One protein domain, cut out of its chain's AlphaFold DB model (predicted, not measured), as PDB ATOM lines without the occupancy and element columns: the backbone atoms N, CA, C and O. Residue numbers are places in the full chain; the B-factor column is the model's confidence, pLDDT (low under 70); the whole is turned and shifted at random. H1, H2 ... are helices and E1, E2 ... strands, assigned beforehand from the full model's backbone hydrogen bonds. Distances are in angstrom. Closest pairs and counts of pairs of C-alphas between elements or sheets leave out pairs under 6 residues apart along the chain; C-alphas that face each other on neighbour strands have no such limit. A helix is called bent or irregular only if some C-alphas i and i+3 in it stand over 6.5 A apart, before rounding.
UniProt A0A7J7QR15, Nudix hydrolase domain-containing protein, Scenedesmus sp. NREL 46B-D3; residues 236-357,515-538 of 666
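Overview. This is residues 236 to 357 and 515 to 538 of the 666 residues of the protein "Nudix hydrolase domain-containing protein" of Scenedesmus sp. NREL 46B-D3 (UniProt A0A7J7QR15). A strongly twisted, branched sheet makes the wall of this domain: E1 and E6 run side by side in its middle, the helical hairpin H1 and H2 covers part of one face, and the sheet curls round H3, which packs on E7. H4 is set off from the sheet and touches no helix. The 146 printed residues hold four named helices and eight named strands, in the order E1 E2 E3 E4 H1 H2 E5 E6 H3 E7 H4 E8. The class is mixed, helices and strands, and the sheet has parallel and antiparallel pairs. The whole is compact, with a radius of gyration of the C-alphas of 14.8 A and spans of 43 by 34 by 28 A.

Arrangement. Begin with E1, residues 236 to 242, which forms an antiparallel hairpin with E2, residues 252 to 258; look for N 242 and O 252, 3.0 A apart. E2 and E3, residues 262 to 264, form the next hairpin (N 256 and O 264, 3.0 A), completing a meander, each strand the antiparallel neighbour of the one before. E3 runs on at 86 degrees into E4, residues 266 to 269, which is antiparallel to E1, with N 238 and O 266 2.9 A apart; E1, E2, E3 and E4 are a Greek key, four strands in a row of which three are a meander and the first is the antiparallel neighbour of the fourth. H1, residues 280 to 291, is on the sheet at a height of 7.4 A, over E1 and E4, with the closest C-alphas to E1 those of Gly 237 and Ala 284, 4.5 A. H2, residues 298 to 305, is on the same face and touches H1 at Ala 285 and Ala 298, whose C-alphas are 4.4 A apart, in a helical hairpin with a steep tilt of 44 degrees, opposite ways. E5, residues 311 to 313, and E6, residues 318 to 326, form a hairpin (N 311 and O 320, 2.9 A). E6 is parallel to E1 (N 239 and O 321, 2.9 A), on the other side of it from E2 and E4. The sheet curls round H3, residues 328 to 340, whose closest C-alphas to E7, residues 351 to 357, are Pro 332 and Met 354, 5.1 A. E7 is antiparallel to E2 (N 255 and O 355, 2.9 A). H4, residues 516 to 527, is only just not on the sheet, with 4 pairs of C-alphas within 10 A. E8, residues 535 to 537, is parallel to E6 (N 326 and O 536, 2.9 A). Every O i to N i+4 pair is within hydrogen-bond range in H1 and H4, 3 of 4 in H2 and 7 of 9 in H3, which is irregular, with C-alphas 329 and 332 7.3 A apart.

Along the chain. Find C-alpha 236 at (204.563, 1.257, 39.479); E1 runs 20.3 A from there. E6, the longest strand, spans 25.6 A from C-alpha 318 at (202.950, -1.766, 43.706). H3 spans 19.3 A, E2 19.0 A, E7 16.7 A, and H1 and H4 16.1 A each. E8 ends at C-alpha 537, (214.022, -3.402, 19.668).

Size, cuts and confidence. The two farthest C-alphas, of Gly 246 and Arg 273, are 43.1 A apart. Residues 358 to 514 are not printed, and C-alphas 357 and 515 are 19.8 A apart across that cut. Of the links that are printed whole, none is long. The model's mean pLDDT over the printed part is 87.5; residue 276, residues 515 to 521, residues 523 to 535 and residue 538 are under 70.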
ATOM      1  N   ALA A 236     204.380   2.165  40.597       95.69
ATOM      2  CA  ALA A 236     204.563   1.257  39.479       95.69
ATOM      3  C   ALA A 236     206.031   1.263  39.042       95.69
ATOM      4  O   ALA A 236     206.766   2.211  39.323       95.69
ATOM      5  N   GLY A 237     206.460   0.203  38.371       96.62
ATOM      6  CA  GLY A 237     207.800   0.118  37.809       96.62
ATOM      7  C   GLY A 237     207.904  -0.923  36.708       96.62
ATOM      8  O   GLY A 237     206.981  -1.707  36.470       96.62
ATOM      9  N   VAL A 238     209.054  -0.941  36.049       96.81
ATOM     10  CA  VAL A 238     209.355  -1.865  34.957       96.81
ATOM     11  C   VAL A 238     210.720  -2.508  35.167       96.81
ATOM     12  O   VAL A 238     211.697  -1.866  35.553       96.81
ATOM     13  N   ILE A 239     210.766  -3.816  34.938       96.81
ATOM     14  CA  ILE A 239     211.989  -4.605  34.872       96.81
ATOM     15  C   ILE A 239     212.351  -4.705  33.395       96.81
ATOM     16  O   ILE A 239     211.678  -5.403  32.632       96.81
ATOM     17  N   VAL A 240     213.380  -3.959  33.001       96.62
ATOM     18  CA  VAL A 240     213.921  -3.956  31.640       96.62
ATOM     19  C   VAL A 240     215.034  -4.993  31.564       96.62
ATOM     20  O   VAL A 240     215.973  -4.956  32.363       96.62
ATOM     21  N   TYR A 241     214.913  -5.931  30.630       96.38
ATOM     22  CA  TYR A 241     215.849  -7.044  30.485       96.38
ATOM     23  C   TYR A 241     216.164  -7.338  29.015       96.38
ATOM     24  O   TYR A 241     215.349  -7.075  28.134       96.38
ATOM     25  N   ASP A 242     217.337  -7.903  28.753       95.38
ATOM     26  CA  ASP A 242     217.723  -8.432  27.441       95.38
ATOM     27  C   ASP A 242     218.376  -9.807  27.624       95.38
ATOM     28  O   ASP A 242     218.858 -10.129  28.713       95.38
ATOM     29  N   PHE A 243     218.351 -10.631  26.582       92.12
ATOM     30  CA  PHE A 243     219.026 -11.930  26.540       92.12
ATOM     31  C   PHE A 243     219.275 -12.330  25.085       92.12
ATOM     32  O   PHE A 243     218.428 -12.093  24.210       92.12
ATOM     33  N   ASP A 244     220.425 -12.950  24.844       90.44
ATOM     34  CA  ASP A 244     220.824 -13.504  23.557       90.44
ATOM     35  C   ASP A 244     219.940 -14.717  23.209       90.44
ATOM     36  O   ASP A 244     219.602 -15.556  24.049       90.44
ATOM     37  N   GLU A 245     219.502 -14.801  21.954       88.44
ATOM     38  CA  GLU A 245     218.570 -15.844  21.519       88.44
ATOM     39  C   GLU A 245     219.241 -17.223  21.541       88.44
ATOM     40  O   GLU A 245     220.231 -17.458  20.856       88.44
ATOM     41  N   GLY A 246     218.678 -18.135  22.340       86.69
ATOM     42  CA  GLY A 246     219.222 -19.476  22.573       86.69
ATOM     43  C   GLY A 246     219.985 -19.642  23.891       86.69
ATOM     44  O   GLY A 246     220.250 -20.779  24.267       86.69
ATOM     45  N   ASP A 247     220.274 -18.562  24.629       88.69
ATOM     46  CA  ASP A 247     220.952 -18.641  25.928       88.69
ATOM     47  C   ASP A 247     220.220 -17.838  27.016       88.69
ATOM     48  O   ASP A 247     220.388 -16.628  27.153       88.69
ATOM     49  N   ALA A 248     219.438 -18.522  27.853       81.62
ATOM     50  CA  ALA A 248     218.773 -17.893  28.995       81.62
ATOM     51  C   ALA A 248     219.754 -17.420  30.094       81.62
ATOM     52  O   ALA A 248     219.408 -16.521  30.863       81.62
ATOM     53  N   SER A 249     220.974 -17.973  30.168       87.50
ATOM     54  CA  SER A 249     222.003 -17.537  31.129       87.50
ATOM     55  C   SER A 249     222.623 -16.186  30.753       87.50
ATOM     56  O   SER A 249     223.037 -15.430  31.630       87.50
ATOM     57  N   SER A 250     222.548 -15.804  29.473       92.88
ATOM     58  CA  SER A 250     222.914 -14.467  28.993       92.88
ATOM     59  C   SER A 250     221.996 -13.334  29.491       92.88
ATOM     60  O   SER A 250     222.259 -12.172  29.173       92.88
ATOM     61  N   THR A 251     220.937 -13.641  30.259       94.62
ATOM     62  CA  THR A 251     219.971 -12.655  30.768       94.62
ATOM     63  C   THR A 251     220.670 -11.527  31.520       94.62
ATOM     64  O   THR A 251     221.331 -11.737  32.543       94.62
ATOM     65  N   ARG A 252     220.450 -10.300  31.045       95.94
ATOM     66  CA  ARG A 252     220.923  -9.061  31.663       95.94
ATOM     67  C   ARG A 252     219.754  -8.175  32.057       95.94
ATOM     68  O   ARG A 252     218.736  -8.113  31.372       95.94
ATOM     69  N   LEU A 253     219.931  -7.458  33.157       97.19
ATOM     70  CA  LEU A 253     218.986  -6.494  33.710       97.19
ATOM     71  C   LEU A 253     219.556  -5.084  33.571       97.19
ATOM     72  O   LEU A 253     220.697  -4.838  33.967       97.19
ATOM     73  N   LEU A 254     218.762  -4.161  33.030       97.75
ATOM     74  CA  LEU A 254     219.111  -2.745  32.971       97.75
ATOM     75  C   LEU A 254     218.687  -2.083  34.283       97.75
ATOM     76  O   LEU A 254     217.496  -2.010  34.590       97.75
ATOM     77  N   LEU A 255     219.663  -1.611  35.058       97.88
ATOM     78  CA  LEU A 255     219.444  -0.940  36.339       97.88
ATOM     79  C   LEU A 255     219.958   0.499  36.286       97.88
ATOM     80  O   LEU A 255     220.973   0.787  35.653       97.88
ATOM     81  N   VAL A 256     219.291   1.385  37.022       97.69
ATOM     82  CA  VAL A 256     219.702   2.782  37.227       97.69
ATOM     83  C   VAL A 256     220.358   2.966  38.591       97.69
ATOM     84  O   VAL A 256     219.975   2.307  39.562       97.69
ATOM     85  N   ARG A 257     221.341   3.868  38.683       97.12
ATOM     86  CA  ARG A 257     221.990   4.245  39.945       97.12
ATOM     87  C   ARG A 257     221.391   5.538  40.487       97.12
ATOM     88  O   ARG A 257     221.581   6.613  39.922       97.12
ATOM     89  N   GLU A 258     220.710   5.446  41.624       95.56
ATOM     90  CA  GLU A 258     220.357   6.609  42.438       95.56
ATOM     91  C   GLU A 258     221.644   7.307  42.931       95.56
ATOM     92  O   GLU A 258     222.574   6.622  43.370       95.56
ATOM     93  N   LYS A 259     221.637   8.646  43.056       92.25
ATOM     94  CA  LYS A 259     222.703   9.499  43.654       92.25
ATOM     95  C   LYS A 259     223.175   9.122  45.067       92.25
ATOM     96  O   LYS A 259     224.049   9.763  45.647       92.25
ATOM     97  N   ARG A 260     222.567   8.101  45.667       90.25
ATOM     98  CA  ARG A 260     222.979   7.457  46.922       90.25
ATOM     99  C   ARG A 260     223.823   6.197  46.664       90.25
ATOM    100  O   ARG A 260     223.868   5.320  47.524       90.25
ATOM    101  N   CYS A 261     224.441   6.104  45.483       91.50
ATOM    102  CA  CYS A 261     225.206   4.965  44.969       91.50
ATOM    103  C   CYS A 261     224.433   3.635  45.017       91.50
ATOM    104  O   CYS A 261     225.012   2.585  45.296       91.50
ATOM    105  N   ARG A 262     223.114   3.678  44.788       93.44
ATOM    106  CA  ARG A 262     222.226   2.514  44.894       93.44
ATOM    107  C   ARG A 262     221.655   2.145  43.537       93.44
ATOM    108  O   ARG A 262     220.994   2.970  42.923       93.44
ATOM    109  N   TRP A 263     221.815   0.888  43.149       96.00
ATOM    110  CA  TRP A 263     221.180   0.326  41.960       96.00
ATOM    111  C   TRP A 263     219.720  -0.076  42.216       96.00
ATOM    112  O   TRP A 263     219.401  -0.695  43.241       96.00
ATOM    113  N   SER A 264     218.829   0.270  41.288       96.06
ATOM    114  CA  SER A 264     217.403  -0.069  41.323       96.06
ATOM    115  C   SER A 264     216.801  -0.252  39.928       96.06
ATOM    116  O   SER A 264     217.334   0.242  38.938       96.06
ATOM    117  N   ASN A 265     215.659  -0.942  39.872       96.81
ATOM    118  CA  ASN A 265     214.769  -0.934  38.709       96.81
ATOM    119  C   ASN A 265     214.127   0.448  38.538       96.81
ATOM    120  O   ASN A 265     213.950   1.160  39.532       96.81
ATOM    121  N   PHE A 266     213.667   0.730  37.322       97.19
ATOM    122  CA  PHE A 266     212.857   1.897  36.982       97.19
ATOM    123  C   PHE A 266     211.524   1.871  37.742       97.19
ATOM    124  O   PHE A 266     210.705   0.974  37.501       97.19
ATOM    125  N   ALA A 267     211.321   2.773  38.709       96.50
ATOM    126  CA  ALA A 267     210.146   2.717  39.587       96.50
ATOM    127  C   ALA A 267     209.899   3.962  40.459       96.50
ATOM    128  O   ALA A 267     210.644   4.237  41.415       96.50
ATOM    129  N   GLY A 268     208.715   4.555  40.292       95.12
ATOM    130  CA  GLY A 268     208.229   5.653  41.126       95.12
ATOM    131  C   GLY A 268     206.761   5.539  41.518       95.12
ATOM    132  O   GLY A 268     206.177   4.451  41.569       95.12
ATOM    133  N   LYS A 269     206.185   6.669  41.931       94.50
ATOM    134  CA  LYS A 269     204.840   6.725  42.522       94.50
ATOM    135  C   LYS A 269     203.797   6.977  41.442       94.50
ATOM    136  O   LYS A 269     204.034   7.768  40.542       94.50
ATOM    137  N   VAL A 270     202.625   6.363  41.595       90.50
ATOM    138  CA  VAL A 270     201.457   6.704  40.771       90.50
ATOM    139  C   VAL A 270     201.009   8.112  41.166       90.50
ATOM    140  O   VAL A 270     200.611   8.320  42.317       90.50
ATOM    141  N   ASP A 271     201.091   9.071  40.244       85.31
ATOM    142  CA  ASP A 271     200.548  10.417  40.435       85.31
ATOM    143  C   ASP A 271     199.202  10.518  39.719       85.31
ATOM    144  O   ASP A 271     199.117  10.569  38.493       85.31
ATOM    145  N   SER A 272     198.135  10.601  40.511       80.81
ATOM    146  CA  SER A 272     196.752  10.697  40.042       80.81
ATOM    147  C   SER A 272     196.436  11.931  39.189       80.81
ATOM    148  O   SER A 272     195.342  12.012  38.628       80.81
ATOM    149  N   ARG A 273     197.356  12.902  39.105       78.44
ATOM    150  CA  ARG A 273     197.240  14.110  38.272       78.44
ATOM    151  C   ARG A 273     197.964  13.997  36.934       78.44
ATOM    152  O   ARG A 273     197.570  14.690  36.001       78.44
ATOM    153  N   LEU A 274     199.024  13.193  36.863       76.75
ATOM    154  CA  LEU A 274     199.876  13.047  35.675       76.75
ATOM    155  C   LEU A 274     199.547  11.768  34.902       76.75
ATOM    156  O   LEU A 274     199.485  11.777  33.674       76.75
ATOM    157  N   ASP A 275     199.305  10.676  35.623       77.44
ATOM    158  CA  ASP A 275     199.146   9.353  35.042       77.44
ATOM    159  C   ASP A 275     197.677   9.131  34.647       77.44
ATOM    160  O   ASP A 275     196.778   9.068  35.495       77.44
ATOM    161  N   ALA A 276     197.424   9.010  33.340       65.25
ATOM    162  CA  ALA A 276     196.081   8.892  32.775       65.25
ATOM    163  C   ALA A 276     195.244   7.818  33.500       65.25
ATOM    164  O   ALA A 276     195.597   6.638  33.516       65.25
ATOM    165  N   ALA A 277     194.136   8.244  34.117       73.50
ATOM    166  CA  ALA A 277     193.218   7.405  34.895       73.50
ATOM    167  C   ALA A 277     193.861   6.566  36.032       73.50
ATOM    168  O   ALA A 277     193.289   5.554  36.433       73.50
ATOM    169  N   ASN A 278     195.007   6.982  36.592       79.50
ATOM    170  CA  ASN A 278     195.835   6.184  37.519       79.50
ATOM    171  C   ASN A 278     196.349   4.864  36.905       79.50
ATOM    172  O   ASN A 278     196.524   3.876  37.622       79.50
ATOM    173  N   SER A 279     196.557   4.809  35.585       91.38
ATOM    174  CA  SER A 279     197.065   3.612  34.910       91.38
ATOM    175  C   SER A 279     198.493   3.285  35.374       91.38
ATOM    176  O   SER A 279     199.404   4.064  35.086       91.38
ATOM    177  N   PRO A 280     198.746   2.124  36.017       93.12
ATOM    178  CA  PRO A 280     200.094   1.779  36.466       93.12
ATOM    179  C   PRO A 280     201.070   1.583  35.296       93.12
ATOM    180  O   PRO A 280     202.269   1.785  35.463       93.12
ATOM    181  N   ALA A 281     200.564   1.248  34.102       94.69
ATOM    182  CA  ALA A 281     201.346   1.190  32.870       94.69
ATOM    183  C   ALA A 281     201.807   2.586  32.412       94.69
ATOM    184  O   ALA A 281     202.946   2.729  31.979       94.69
ATOM    185  N   ALA A 282     200.963   3.618  32.552       94.69
ATOM    186  CA  ALA A 282     201.350   5.002  32.268       94.69
ATOM    187  C   ALA A 282     202.412   5.491  33.265       94.69
ATOM    188  O   ALA A 282     203.446   5.996  32.843       94.69
ATOM    189  N   THR A 283     202.219   5.234  34.567       95.44
ATOM    190  CA  THR A 283     203.227   5.517  35.602       95.44
ATOM    191  C   THR A 283     204.559   4.825  35.297       95.44
ATOM    192  O   THR A 283     205.595   5.475  35.266       95.44
ATOM    193  N   ALA A 284     204.558   3.508  35.046       96.44
ATOM    194  CA  ALA A 284     205.787   2.752  34.792       96.44
ATOM    195  C   ALA A 284     206.509   3.210  33.512       96.44
ATOM    196  O   ALA A 284     207.737   3.239  33.484       96.44
ATOM    197  N   ALA A 285     205.761   3.602  32.476       96.62
ATOM    198  CA  ALA A 285     206.319   4.162  31.252       96.62
ATOM    199  C   ALA A 285     206.909   5.568  31.462       96.62
ATOM    200  O   ALA A 285     208.001   5.844  30.971       96.62
ATOM    201  N   ARG A 286     206.222   6.433  32.224       96.50
ATOM    202  CA  ARG A 286     206.702   7.773  32.590       96.50
ATOM    203  C   ARG A 286     208.004   7.698  33.388       96.50
ATOM    204  O   ARG A 286     208.968   8.363  33.032       96.50
ATOM    205  N   GLU A 287     208.050   6.857  34.419       97.00
ATOM    206  CA  GLU A 287     209.246   6.664  35.252       97.00
ATOM    207  C   GLU A 287     210.410   6.063  34.437       97.00
ATOM    208  O   GLU A 287     211.551   6.479  34.616       97.00
ATOM    209  N   LEU A 288     210.139   5.159  33.480       97.25
ATOM    210  CA  LEU A 288     211.159   4.664  32.545       97.25
ATOM    211  C   LEU A 288     211.728   5.789  31.665       97.25
ATOM    212  O   LEU A 288     212.946   5.878  31.512       97.25
ATOM    213  N   GLU A 289     210.881   6.653  31.099       97.12
ATOM    214  CA  GLU A 289     211.331   7.789  30.279       97.12
ATOM    215  C   GLU A 289     212.106   8.815  31.110       97.12
ATOM    216  O   GLU A 289     213.162   9.279  30.681       97.12
ATOM    217  N   GLU A 290     211.615   9.165  32.299       96.38
ATOM    218  CA  GLU A 290     212.295  10.083  33.210       96.38
ATOM    219  C   GLU A 290     213.672   9.526  33.604       96.38
ATOM    220  O   GLU A 290     214.692  10.131  33.264       96.38
ATOM    221  N   GLU A 291     213.731   8.366  34.265       97.44
ATOM    222  CA  GLU A 291     214.972   7.820  34.830       97.44
ATOM    223  C   GLU A 291     215.998   7.411  33.748       97.44
ATOM    224  O   GLU A 291     217.200   7.577  33.977       97.44
ATOM    225  N   SER A 292     215.559   7.016  32.540       97.62
ATOM    226  CA  SER A 292     216.433   6.818  31.359       97.62
ATOM    227  C   SER A 292     216.842   8.116  30.637       97.62
ATOM    228  O   SER A 292     217.432   8.068  29.556       97.62
ATOM    229  N   GLN A 293     216.546   9.289  31.207       97.12
ATOM    230  CA  GLN A 293     216.866  10.617  30.658       97.12
ATOM    231  C   GLN A 293     216.210  10.919  29.294       97.12
ATOM    232  O   GLN A 293     216.674  11.786  28.550       97.12
ATOM    233  N   GLY A 294     215.111  10.237  28.971       96.56
ATOM    234  CA  GLY A 294     214.376  10.352  27.711       96.56
ATOM    235  C   GLY A 294     214.869   9.438  26.587       96.56
ATOM    236  O   GLY A 294     214.433   9.618  25.453       96.56
ATOM    237  N   LEU A 295     215.765   8.480  26.861       96.38
ATOM    238  CA  LEU A 295     216.242   7.521  25.852       96.38
ATOM    239  C   LEU A 295     215.183   6.481  25.467       96.38
ATOM    240  O   LEU A 295     215.189   5.988  24.339       96.38
ATOM    241  N   ILE A 296     214.277   6.149  26.392       96.56
ATOM    242  CA  ILE A 296     213.181   5.205  26.169       96.56
ATOM    243  C   ILE A 296     211.848   5.964  26.303       96.56
ATOM    244  O   ILE A 296     211.448   6.267  27.426       96.56
ATOM    245  N   PRO A 297     211.147   6.301  25.201       96.44
ATOM    246  CA  PRO A 297     209.929   7.111  25.269       96.44
ATOM    247  C   PRO A 297     208.768   6.414  25.993       96.44
ATOM    248  O   PRO A 297     208.443   5.254  25.707       96.44
ATOM    249  N   ALA A 298     208.069   7.140  26.868       95.62
ATOM    250  CA  ALA A 298     206.920   6.641  27.615       95.62
ATOM    251  C   ALA A 298     205.753   6.311  26.685       95.62
ATOM    252  O   ALA A 298     205.086   5.310  26.901       95.62
ATOM    253  N   ALA A 299     205.524   7.089  25.623       93.50
ATOM    254  CA  ALA A 299     204.418   6.845  24.691       93.50
ATOM    255  C   ALA A 299     204.506   5.456  24.022       93.50
ATOM    256  O   ALA A 299     203.535   4.698  24.035       93.50
ATOM    257  N   ALA A 300     205.686   5.091  23.504       93.06
ATOM    258  CA  ALA A 300     205.933   3.768  22.930       93.06
ATOM    259  C   ALA A 300     205.897   2.674  24.011       93.06
ATOM    260  O   ALA A 300     205.253   1.640  23.838       93.06
ATOM    261  N   THR A 301     206.530   2.933  25.158       95.38
ATOM    262  CA  THR A 301     206.576   2.000  26.293       95.38
ATOM    263  C   THR A 301     205.180   1.672  26.821       95.38
ATOM    264  O   THR A 301     204.839   0.503  26.969       95.38
ATOM    265  N   GLN A 302     204.334   2.676  27.061       95.50
ATOM    266  CA  GLN A 302     202.994   2.529  27.630       95.50
ATOM    267  C   GLN A 302     202.108   1.616  26.774       95.50
ATOM    268  O   GLN A 302     201.400   0.775  27.327       95.50
ATOM    269  N   ALA A 303     202.174   1.737  25.444       92.81
ATOM    270  CA  ALA A 303     201.424   0.882  24.524       92.81
ATOM    271  C   ALA A 303     201.837  -0.602  24.623       92.81
ATOM    272  O   ALA A 303     200.986  -1.488  24.519       92.81
ATOM    273  N   LEU A 304     203.122  -0.882  24.878       94.94
ATOM    274  CA  LEU A 304     203.612  -2.238  25.148       94.94
ATOM    275  C   LEU A 304     203.217  -2.706  26.559       94.94
ATOM    276  O   LEU A 304     202.707  -3.815  26.713       94.94
ATOM    277  N   LEU A 305     203.368  -1.857  27.584       95.56
ATOM    278  CA  LEU A 305     203.041  -2.203  28.976       95.56
ATOM    279  C   LEU A 305     201.548  -2.486  29.197       95.56
ATOM    280  O   LEU A 305     201.210  -3.306  30.045       95.56
ATOM    281  N   GLN A 306     200.657  -1.881  28.406       94.06
ATOM    282  CA  GLN A 306     199.224  -2.219  28.382       94.06
ATOM    283  C   GLN A 306     198.934  -3.656  27.910       94.06
ATOM    284  O   GLN A 306     197.824  -4.148  28.105       94.06
ATOM    285  N   ARG A 307     199.915  -4.326  27.289       93.00
ATOM    286  CA  ARG A 307     199.840  -5.711  26.793       93.00
ATOM    287  C   ARG A 307     200.718  -6.675  27.595       93.00
ATOM    288  O   ARG A 307     200.522  -7.884  27.518       93.00
ATOM    289  N   CYS A 308     201.670  -6.159  28.375       92.00
ATOM    290  CA  CYS A 308     202.450  -6.946  29.324       92.00
ATOM    291  C   CYS A 308     201.554  -7.519  30.439       92.00
ATOM    292  O   CYS A 308     200.741  -6.785  31.009       92.00
ATOM    293  N   PRO A 309     201.772  -8.776  30.864       92.88
ATOM    294  CA  PRO A 309     201.268  -9.257  32.144       92.88
ATOM    295  C   PRO A 309     201.719  -8.340  33.291       92.88
ATOM    296  O   PRO A 309     202.900  -8.002  33.408       92.88
ATOM    297  N   GLN A 310     200.772  -7.946  34.139       92.81
ATOM    298  CA  GLN A 310     201.024  -7.105  35.306       92.81
ATOM    299  C   GLN A 310     201.262  -7.971  36.546       92.81
ATOM    300  O   GLN A 310     200.451  -8.832  36.888       92.81
ATOM    301  N   TYR A 311     202.357  -7.707  37.252       91.50
ATOM    302  CA  TYR A 311     202.734  -8.409  38.473       91.50
ATOM    303  C   TYR A 311     202.544  -7.502  39.687       91.50
ATOM    304  O   TYR A 311     202.890  -6.323  39.663       91.50
ATOM    305  N   TYR A 312     202.011  -8.052  40.776       89.56
ATOM    306  CA  TYR A 312     201.673  -7.285  41.973       89.56
ATOM    307  C   TYR A 312     202.647  -7.561  43.120       89.56
ATOM    308  O   TYR A 312     202.873  -8.712  43.499       89.56
ATOM    309  N   TRP A 313     203.197  -6.496  43.707       84.62
ATOM    310  CA  TRP A 313     204.076  -6.541  44.879       84.62
ATOM    311  C   TRP A 313     203.443  -5.804  46.066       84.62
ATOM    312  O   TRP A 313     202.608  -4.912  45.900       84.62
ATOM    313  N   HIS A 314     203.880  -6.149  47.281       79.25
ATOM    314  CA  HIS A 314     203.545  -5.437  48.520       79.25
ATOM    315  C   HIS A 314     202.026  -5.369  48.757       79.25
ATOM    316  O   HIS A 314     201.457  -4.289  48.878       79.25
ATOM    317  N   GLU A 315     201.358  -6.527  48.790       82.12
ATOM    318  CA  GLU A 315     199.902  -6.619  49.033       82.12
ATOM    319  C   GLU A 315     199.076  -5.838  47.985       82.12
ATOM    320  O   GLU A 315     198.026  -5.280  48.288       82.12
ATOM    321  N   GLY A 316     199.584  -5.739  46.750       81.38
ATOM    322  CA  GLY A 316     198.967  -4.946  45.685       81.38
ATOM    323  C   GLY A 316     199.235  -3.439  45.772       81.38
ATOM    324  O   GLY A 316     198.630  -2.680  45.029       81.38
ATOM    325  N   LYS A 317     200.148  -2.965  46.631       87.81
ATOM    326  CA  LYS A 317     200.525  -1.536  46.693       87.81
ATOM    327  C   LYS A 317     201.449  -1.108  45.550       87.81
ATOM    328  O   LYS A 317     201.605   0.095  45.334       87.81
ATOM    329  N   MET A 318     202.066  -2.050  44.836       92.38
ATOM    330  CA  MET A 318     202.950  -1.766  43.706       92.38
ATOM    331  C   MET A 318     202.689  -2.699  42.520       92.38
ATOM    332  O   MET A 318     202.528  -3.906  42.703       92.38
ATOM    333  N   ALA A 319     202.681  -2.132  41.316       94.25
ATOM    334  CA  ALA A 319     202.655  -2.865  40.054       94.25
ATOM    335  C   ALA A 319     204.066  -2.970  39.455       94.25
ATOM    336  O   ALA A 319     204.829  -2.006  39.489       94.25
ATOM    337  N   PHE A 320     204.394  -4.117  38.870       95.50
ATOM    338  CA  PHE A 320     205.584  -4.318  38.054       95.50
ATOM    339  C   PHE A 320     205.207  -4.887  36.694       95.50
ATOM    340  O   PHE A 320     204.368  -5.785  36.595       95.50
ATOM    341  N   TYR A 321     205.889  -4.401  35.666       95.81
ATOM    342  CA  TYR A 321     205.860  -4.962  34.322       95.81
ATOM    343  C   TYR A 321     207.237  -5.504  33.949       95.81
ATOM    344  O   TYR A 321     208.250  -5.113  34.535       95.81
ATOM    345  N   MET A 322     207.273  -6.398  32.967       95.31
ATOM    346  CA  MET A 322     208.509  -6.972  32.441       95.31
ATOM    347  C   MET A 322     208.577  -6.635  30.955       95.31
ATOM    348  O   MET A 322     207.638  -6.932  30.216       95.31
ATOM    349  N   LEU A 323     209.656  -5.970  30.550       95.62
ATOM    350  CA  LEU A 323     209.847  -5.446  29.201       95.62
ATOM    351  C   LEU A 323     211.168  -5.984  28.653       95.62
ATOM    352  O   LEU A 323     212.234  -5.649  29.176       95.62
ATOM    353  N   ARG A 324     211.101  -6.808  27.600       94.56
ATOM    354  CA  ARG A 324     212.307  -7.213  26.872       94.56
ATOM    355  C   ARG A 324     212.753  -6.040  26.000       94.56
ATOM    356  O   ARG A 324     211.937  -5.482  25.268       94.56
ATOM    357  N   TYR A 325     214.027  -5.674  26.059       93.81
ATOM    358  CA  TYR A 325     214.568  -4.539  25.318       93.81
ATOM    359  C   TYR A 325     215.789  -4.968  24.496       93.81
ATOM    360  O   TYR A 325     216.919  -4.946  24.979       93.81
ATOM    361  N   LYS A 326     215.547  -5.387  23.249       93.12
ATOM    362  CA  LYS A 326     216.549  -6.015  22.377       93.12
ATOM    363  C   LYS A 326     217.465  -4.959  21.754       93.12
ATOM    364  O   LYS A 326     217.001  -4.008  21.122       93.12
ATOM    365  N   GLY A 327     218.776  -5.137  21.900       90.00
ATOM    366  CA  GLY A 327     219.767  -4.220  21.320       90.00
ATOM    367  C   GLY A 327     219.986  -2.932  22.125       90.00
ATOM    368  O   GLY A 327     220.687  -2.030  21.668       90.00
ATOM    369  N   GLY A 328     219.467  -2.855  23.357       90.81
ATOM    370  CA  GLY A 328     219.697  -1.734  24.282       90.81
ATOM    371  C   GLY A 328     221.105  -1.668  24.882       90.81
ATOM    372  O   GLY A 328     221.335  -0.924  25.834       90.81
ATOM    373  N   GLN A 329     222.064  -2.428  24.352       93.88
ATOM    374  CA  GLN A 329     223.435  -2.548  24.860       93.88
ATOM    375  C   GLN A 329     224.176  -1.199  24.944       93.88
ATOM    376  O   GLN A 329     225.063  -1.051  25.779       93.88
ATOM    377  N   GLN A 330     223.788  -0.223  24.110       95.94
ATOM    378  CA  GLN A 330     224.352   1.133  24.073       95.94
ATOM    379  C   GLN A 330     223.650   2.142  25.005       95.94
ATOM    380  O   GLN A 330     224.123   3.269  25.148       95.94
ATOM    381  N   LEU A 331     222.525   1.778  25.641       96.31
ATOM    382  CA  LEU A 331     221.759   2.692  26.501       96.31
ATOM    383  C   LEU A 331     222.599   3.305  27.645       96.31
ATOM    384  O   LEU A 331     222.517   4.522  27.817       96.31
ATOM    385  N   PRO A 332     223.437   2.547  28.391       97.81
ATOM    386  CA  PRO A 332     224.375   3.112  29.369       97.81
ATOM    387  C   PRO A 332     225.258   4.235  28.812       97.81
ATOM    388  O   PRO A 332     225.371   5.308  29.402       97.81
ATOM    389  N   GLN A 333     225.857   4.012  27.641       97.12
ATOM    390  CA  GLN A 333     226.788   4.934  26.995       97.12
ATOM    391  C   GLN A 333     226.059   6.183  26.487       97.12
ATOM    392  O   GLN A 333     226.550   7.295  26.676       97.12
ATOM    393  N   LEU A 334     224.868   6.013  25.902       96.69
ATOM    394  CA  LEU A 334     224.008   7.120  25.477       96.69
ATOM    395  C   LEU A 334     223.561   7.972  26.674       96.69
ATOM    396  O   LEU A 334     223.571   9.200  26.589       96.69
ATOM    397  N   MET A 335     223.237   7.351  27.812       96.94
ATOM    398  CA  MET A 335     222.859   8.072  29.030       96.94
ATOM    399  C   MET A 335     224.043   8.827  29.633       96.94
ATOM    400  O   MET A 335     223.907  10.008  29.950       96.94
ATOM    401  N   ALA A 336     225.212   8.191  29.727       96.81
ATOM    402  CA  ALA A 336     226.437   8.842  30.180       96.81
ATOM    403  C   ALA A 336     226.808  10.041  29.286       96.81
ATOM    404  O   ALA A 336     227.093  11.123  29.801       96.81
ATOM    405  N   ALA A 337     226.723   9.892  27.959       96.38
ATOM    406  CA  ALA A 337     226.948  10.982  27.007       96.38
ATOM    407  C   ALA A 337     225.934  12.126  27.184       96.38
ATOM    408  O   ALA A 337     226.315  13.299  27.205       96.38
ATOM    409  N   ARG A 338     224.650  11.801  27.378       96.50
ATOM    410  CA  ARG A 338     223.580  12.785  27.592       96.50
ATOM    411  C   ARG A 338     223.743  13.555  28.907       96.50
ATOM    412  O   ARG A 338     223.579  14.776  28.924       96.50
ATOM    413  N   LEU A 339     224.115  12.869  29.989       95.75
ATOM    414  CA  LEU A 339     224.427  13.486  31.281       95.75
ATOM    415  C   LEU A 339     225.679  14.373  31.193       95.75
ATOM    416  O   LEU A 339     225.652  15.506  31.675       95.75
ATOM    417  N   ALA A 340     226.740  13.912  30.523       95.81
ATOM    418  CA  ALA A 340     227.963  14.689  30.297       95.81
ATOM    419  C   ALA A 340     227.721  15.954  29.453       95.81
ATOM    420  O   ALA A 340     228.320  16.995  29.716       95.81
ATOM    421  N   ALA A 341     226.795  15.896  28.489       96.19
ATOM    422  CA  ALA A 341     226.358  17.046  27.695       96.19
ATOM    423  C   ALA A 341     225.457  18.039  28.465       96.19
ATOM    424  O   ALA A 341     225.049  19.055  27.903       96.19
ATOM    425  N   GLY A 342     225.105  17.757  29.727       96.25
ATOM    426  CA  GLY A 342     224.165  18.570  30.506       96.25
ATOM    427  C   GLY A 342     222.704  18.452  30.048       96.25
ATOM    428  O   GLY A 342     221.875  19.256  30.461       96.25
ATOM    429  N   LEU A 343     222.381  17.448  29.224       96.25
ATOM    430  CA  LEU A 343     221.052  17.192  28.647       96.25
ATOM    431  C   LEU A 343     220.203  16.223  29.500       96.25
ATOM    432  O   LEU A 343     219.246  15.618  29.006       96.25
ATOM    433  N   GLY A 344     220.572  16.051  30.773       94.81
ATOM    434  CA  GLY A 344     219.812  15.272  31.749       94.81
ATOM    435  C   GLY A 344     218.458  15.911  32.064       94.81
ATOM    436  O   GLY A 344     218.321  17.136  32.095       94.81
ATOM    437  N   ARG A 345     217.448  15.076  32.311       95.00
ATOM    438  CA  ARG A 345     216.093  15.526  32.634       95.00
ATOM    439  C   ARG A 345     216.020  16.103  34.053       95.00
ATOM    440  O   ARG A 345     216.539  15.485  34.986       95.00
ATOM    441  N   PRO A 346     215.373  17.267  34.257       93.31
ATOM    442  CA  PRO A 346     215.252  17.861  35.585       93.31
ATOM    443  C   PRO A 346     214.386  17.026  36.541       93.31
ATOM    444  O   PRO A 346     214.577  17.139  37.751       93.31
ATOM    445  N   GLU A 347     213.488  16.184  36.027       93.12
ATOM    446  CA  GLU A 347     212.676  15.232  36.794       93.12
ATOM    447  C   GLU A 347     213.563  14.129  37.397       93.12
ATOM    448  O   GLU A 347     213.545  13.874  38.602       93.12
ATOM    449  N   ALA A 348     214.456  13.565  36.581       92.94
ATOM    450  CA  ALA A 348     215.325  12.448  36.940       92.94
ATOM    451  C   ALA A 348     216.656  12.856  37.587       92.94
ATOM    452  O   ALA A 348     217.639  12.113  37.555       92.94
ATOM    453  N   GLN A 349     216.681  14.000  38.278       90.62
ATOM    454  CA  GLN A 349     217.818  14.427  39.101       90.62
ATOM    455  C   GLN A 349     218.187  13.436  40.218       90.62
ATOM    456  O   GLN A 349     219.217  13.630  40.865       90.62
ATOM    457  N   GLY A 350     217.368  12.417  40.493       93.38
ATOM    458  CA  GLY A 350     217.688  11.338  41.426       93.38
ATOM    459  C   GLY A 350     218.709  10.327  40.896       93.38
ATOM    460  O   GLY A 350     219.366   9.685  41.716       93.38
ATOM    461  N   VAL A 351     218.866  10.214  39.575       96.62
ATOM    462  CA  VAL A 351     219.678   9.191  38.897       96.62
ATOM    463  C   VAL A 351     220.967   9.808  38.342       96.62
ATOM    464  O   VAL A 351     220.958  10.950  37.883       96.62
ATOM    465  N   ASP A 352     222.084   9.080  38.417       96.56
ATOM    466  CA  ASP A 352     223.385   9.525  37.885       96.56
ATOM    467  C   ASP A 352     224.121   8.513  36.991       96.56
ATOM    468  O   ASP A 352     225.147   8.866  36.412       96.56
ATOM    469  N   ASP A 353     223.604   7.291  36.842       97.50
ATOM    470  CA  ASP A 353     224.204   6.236  36.016       97.50
ATOM    471  C   ASP A 353     223.160   5.185  35.630       97.50
ATOM    472  O   ASP A 353     222.090   5.098  36.244       97.50
ATOM    473  N   MET A 354     223.487   4.358  34.646       97.94
ATOM    474  CA  MET A 354     222.666   3.239  34.198       97.94
ATOM    475  C   MET A 354     223.565   2.161  33.604       97.94
ATOM    476  O   MET A 354     224.436   2.467  32.798       97.94
ATOM    477  N   ALA A 355     223.361   0.899  33.977       97.94
ATOM    478  CA  ALA A 355     224.213  -0.203  33.542       97.94
ATOM    479  C   ALA A 355     223.429  -1.507  33.361       97.94
ATOM    480  O   ALA A 355     222.412  -1.745  34.017       97.94
ATOM    481  N   TRP A 356     223.937  -2.355  32.468       97.50
ATOM    482  CA  TRP A 356     223.516  -3.744  32.332       97.50
ATOM    483  C   TRP A 356     224.289  -4.611  33.327       97.50
ATOM    484  O   TRP A 356     225.518  -4.576  33.336       97.50
ATOM    485  N   PHE A 357     223.569  -5.409  34.108       96.75
ATOM    486  CA  PHE A 357     224.118  -6.416  35.020       96.75
ATOM    487  C   PHE A 357     223.679  -7.801  34.570       96.75
ATOM    488  O   PHE A 357     222.545  -7.944  34.110       96.75
ATOM    489  N   ASN A 515     210.556 -11.550  47.682       54.66
ATOM    490  CA  ASN A 515     209.553 -12.437  47.075       54.66
ATOM    491  C   ASN A 515     210.204 -13.545  46.229       54.66
ATOM    492  O   ASN A 515     210.232 -13.469  44.999       54.66
ATOM    493  N   LYS A 516     210.690 -14.598  46.915       52.12
ATOM    494  CA  LYS A 516     211.285 -15.810  46.311       52.12
ATOM    495  C   LYS A 516     210.404 -16.353  45.163       52.12
ATOM    496  O   LYS A 516     210.911 -16.687  44.098       52.12
ATOM    497  N   ARG A 517     209.071 -16.357  45.340       54.59
ATOM    498  CA  ARG A 517     208.089 -16.869  44.361       54.59
ATOM    499  C   ARG A 517     207.930 -15.998  43.110       54.59
ATOM    500  O   ARG A 517     207.632 -16.545  42.055       54.59
ATOM    501  N   PHE A 518     208.107 -14.678  43.207       66.56
ATOM    502  CA  PHE A 518     208.104 -13.800  42.029       66.56
ATOM    503  C   PHE A 518     209.336 -14.065  41.161       66.56
ATOM    504  O   PHE A 518     209.188 -14.327  39.971       66.56
ATOM    505  N   ILE A 519     210.525 -14.078  41.774       60.81
ATOM    506  CA  ILE A 519     211.780 -14.354  41.063       60.81
ATOM    507  C   ILE A 519     211.738 -15.761  40.460       60.81
ATOM    508  O   ILE A 519     211.922 -15.890  39.259       60.81
ATOM    509  N   ALA A 520     211.387 -16.797  41.231       58.44
ATOM    510  CA  ALA A 520     211.304 -18.166  40.715       58.44
ATOM    511  C   ALA A 520     210.318 -18.312  39.538       58.44
ATOM    512  O   ALA A 520     210.660 -18.932  38.536       58.44
ATOM    513  N   LYS A 521     209.125 -17.694  39.602       64.06
ATOM    514  CA  LYS A 521     208.176 -17.701  38.471       64.06
ATOM    515  C   LYS A 521     208.702 -16.946  37.252       64.06
ATOM    516  O   LYS A 521     208.475 -17.393  36.135       64.06
ATOM    517  N   TRP A 522     209.379 -15.815  37.444       71.56
ATOM    518  CA  TRP A 522     209.985 -15.078  36.337       71.56
ATOM    519  C   TRP A 522     211.118 -15.873  35.685       71.56
ATOM    520  O   TRP A 522     211.112 -16.042  34.469       71.56
ATOM    521  N   LEU A 523     212.022 -16.444  36.484       64.62
ATOM    522  CA  LEU A 523     213.085 -17.326  36.003       64.62
ATOM    523  C   LEU A 523     212.520 -18.545  35.269       64.62
ATOM    524  O   LEU A 523     213.057 -18.926  34.239       64.62
ATOM    525  N   GLN A 524     211.398 -19.105  35.722       62.12
ATOM    526  CA  GLN A 524     210.699 -20.187  35.025       62.12
ATOM    527  C   GLN A 524     210.107 -19.736  33.672       62.12
ATOM    528  O   GLN A 524     210.187 -20.470  32.686       62.12
ATOM    529  N   VAL A 525     209.555 -18.518  33.584       63.81
ATOM    530  CA  VAL A 525     209.076 -17.918  32.319       63.81
ATOM    531  C   VAL A 525     210.227 -17.605  31.351       63.81
ATOM    532  O   VAL A 525     210.045 -17.731  30.142       63.81
ATOM    533  N   LEU A 526     211.413 -17.244  31.851       60.94
ATOM    534  CA  LEU A 526     212.614 -17.089  31.021       60.94
ATOM    535  C   LEU A 526     213.181 -18.443  30.564       60.94
ATOM    536  O   LEU A 526     213.413 -18.640  29.375       60.94
ATOM    537  N   ALA A 527     213.360 -19.388  31.490       55.22
ATOM    538  CA  ALA A 527     213.976 -20.692  31.236       55.22
ATOM    539  C   ALA A 527     213.172 -21.566  30.260       55.22
ATOM    540  O   ALA A 527     213.748 -22.364  29.530       55.22
ATOM    541  N   THR A 528     211.849 -21.393  30.206       63.00
ATOM    542  CA  THR A 528     210.987 -22.086  29.233       63.00
ATOM    543  C   THR A 528     211.128 -21.566  27.800       63.00
ATOM    544  O   THR A 528     210.542 -22.156  26.895       63.00
ATOM    545  N   GLY A 529     211.827 -20.446  27.568       50.94
ATOM    546  CA  GLY A 529     211.942 -19.804  26.252       50.94
ATOM    547  C   GLY A 529     210.616 -19.278  25.679       50.94
ATOM    548  O   GLY A 529     210.599 -18.697  24.598       50.94
ATOM    549  N   GLN A 530     209.503 -19.460  26.397       49.56
ATOM    550  CA  GLN A 530     208.149 -19.156  25.938       49.56
ATOM    551  C   GLN A 530     207.699 -17.726  26.237       49.56
ATOM    552  O   GLN A 530     206.570 -17.393  25.895       49.56
ATOM    553  N   ALA A 531     208.531 -16.895  26.877       46.34
ATOM    554  CA  ALA A 531     208.176 -15.544  27.308       46.34
ATOM    555  C   ALA A 531     207.584 -14.699  26.153       46.34
ATOM    556  O   ALA A 531     208.347 -14.141  25.360       46.34
ATOM    557  N   PRO A 532     206.249 -14.507  26.081       46.41
ATOM    558  CA  PRO A 532     205.606 -13.717  25.041       46.41
ATOM    559  C   PRO A 532     205.571 -12.253  25.501       46.41
ATOM    560  O   PRO A 532     204.540 -11.583  25.467       46.41
ATOM    561  N   ALA A 533     206.694 -11.786  26.051       51.31
ATOM    562  CA  ALA A 533     206.840 -10.429  26.536       51.31
ATOM    563  C   ALA A 533     207.012  -9.515  25.319       51.31
ATOM    564  O   ALA A 533     207.904  -9.777  24.504       51.31
ATOM    565  N   PRO A 534     206.194  -8.458  25.171       57.28
ATOM    566  CA  PRO A 534     206.349  -7.546  24.057       57.28
ATOM    567  C   PRO A 534     207.729  -6.890  24.113       57.28
ATOM    568  O   PRO A 534     208.143  -6.370  25.152       57.28
ATOM    569  N   GLY A 535     208.456  -6.994  23.003       52.03
ATOM    570  CA  GLY A 535     209.837  -6.545  22.896       52.03
ATOM    571  C   GLY A 535     209.917  -5.160  22.274       52.03
ATOM    572  O   GLY A 535     209.296  -4.910  21.245       52.03
ATOM    573  N   LEU A 536     210.720  -4.274  22.858       70.00
ATOM    574  CA  LEU A 536     211.144  -3.047  22.187       70.00
ATOM    575  C   LEU A 536     212.549  -3.299  21.629       70.00
ATOM    576  O   LEU A 536     213.471  -3.583  22.390       70.00
ATOM    577  N   GLN A 537     212.713  -3.266  20.308       70.81
ATOM    578  CA  GLN A 537     214.022  -3.402  19.668       70.81
ATOM    579  C   GLN A 537     214.499  -2.039  19.176       70.81
ATOM    580  O   GLN A 537     213.752  -1.321  18.515       70.81
ATOM    581  N   VAL A 538     215.759  -1.706  19.456       66.69
ATOM    582  CA  VAL A 538     216.393  -0.522  18.868       66.69
ATOM    583  C   VAL A 538     216.718  -0.819  17.409       66.69
ATOM    584  O   VAL A 538     217.606  -1.621  17.111       66.69
TER     585      VAL A 538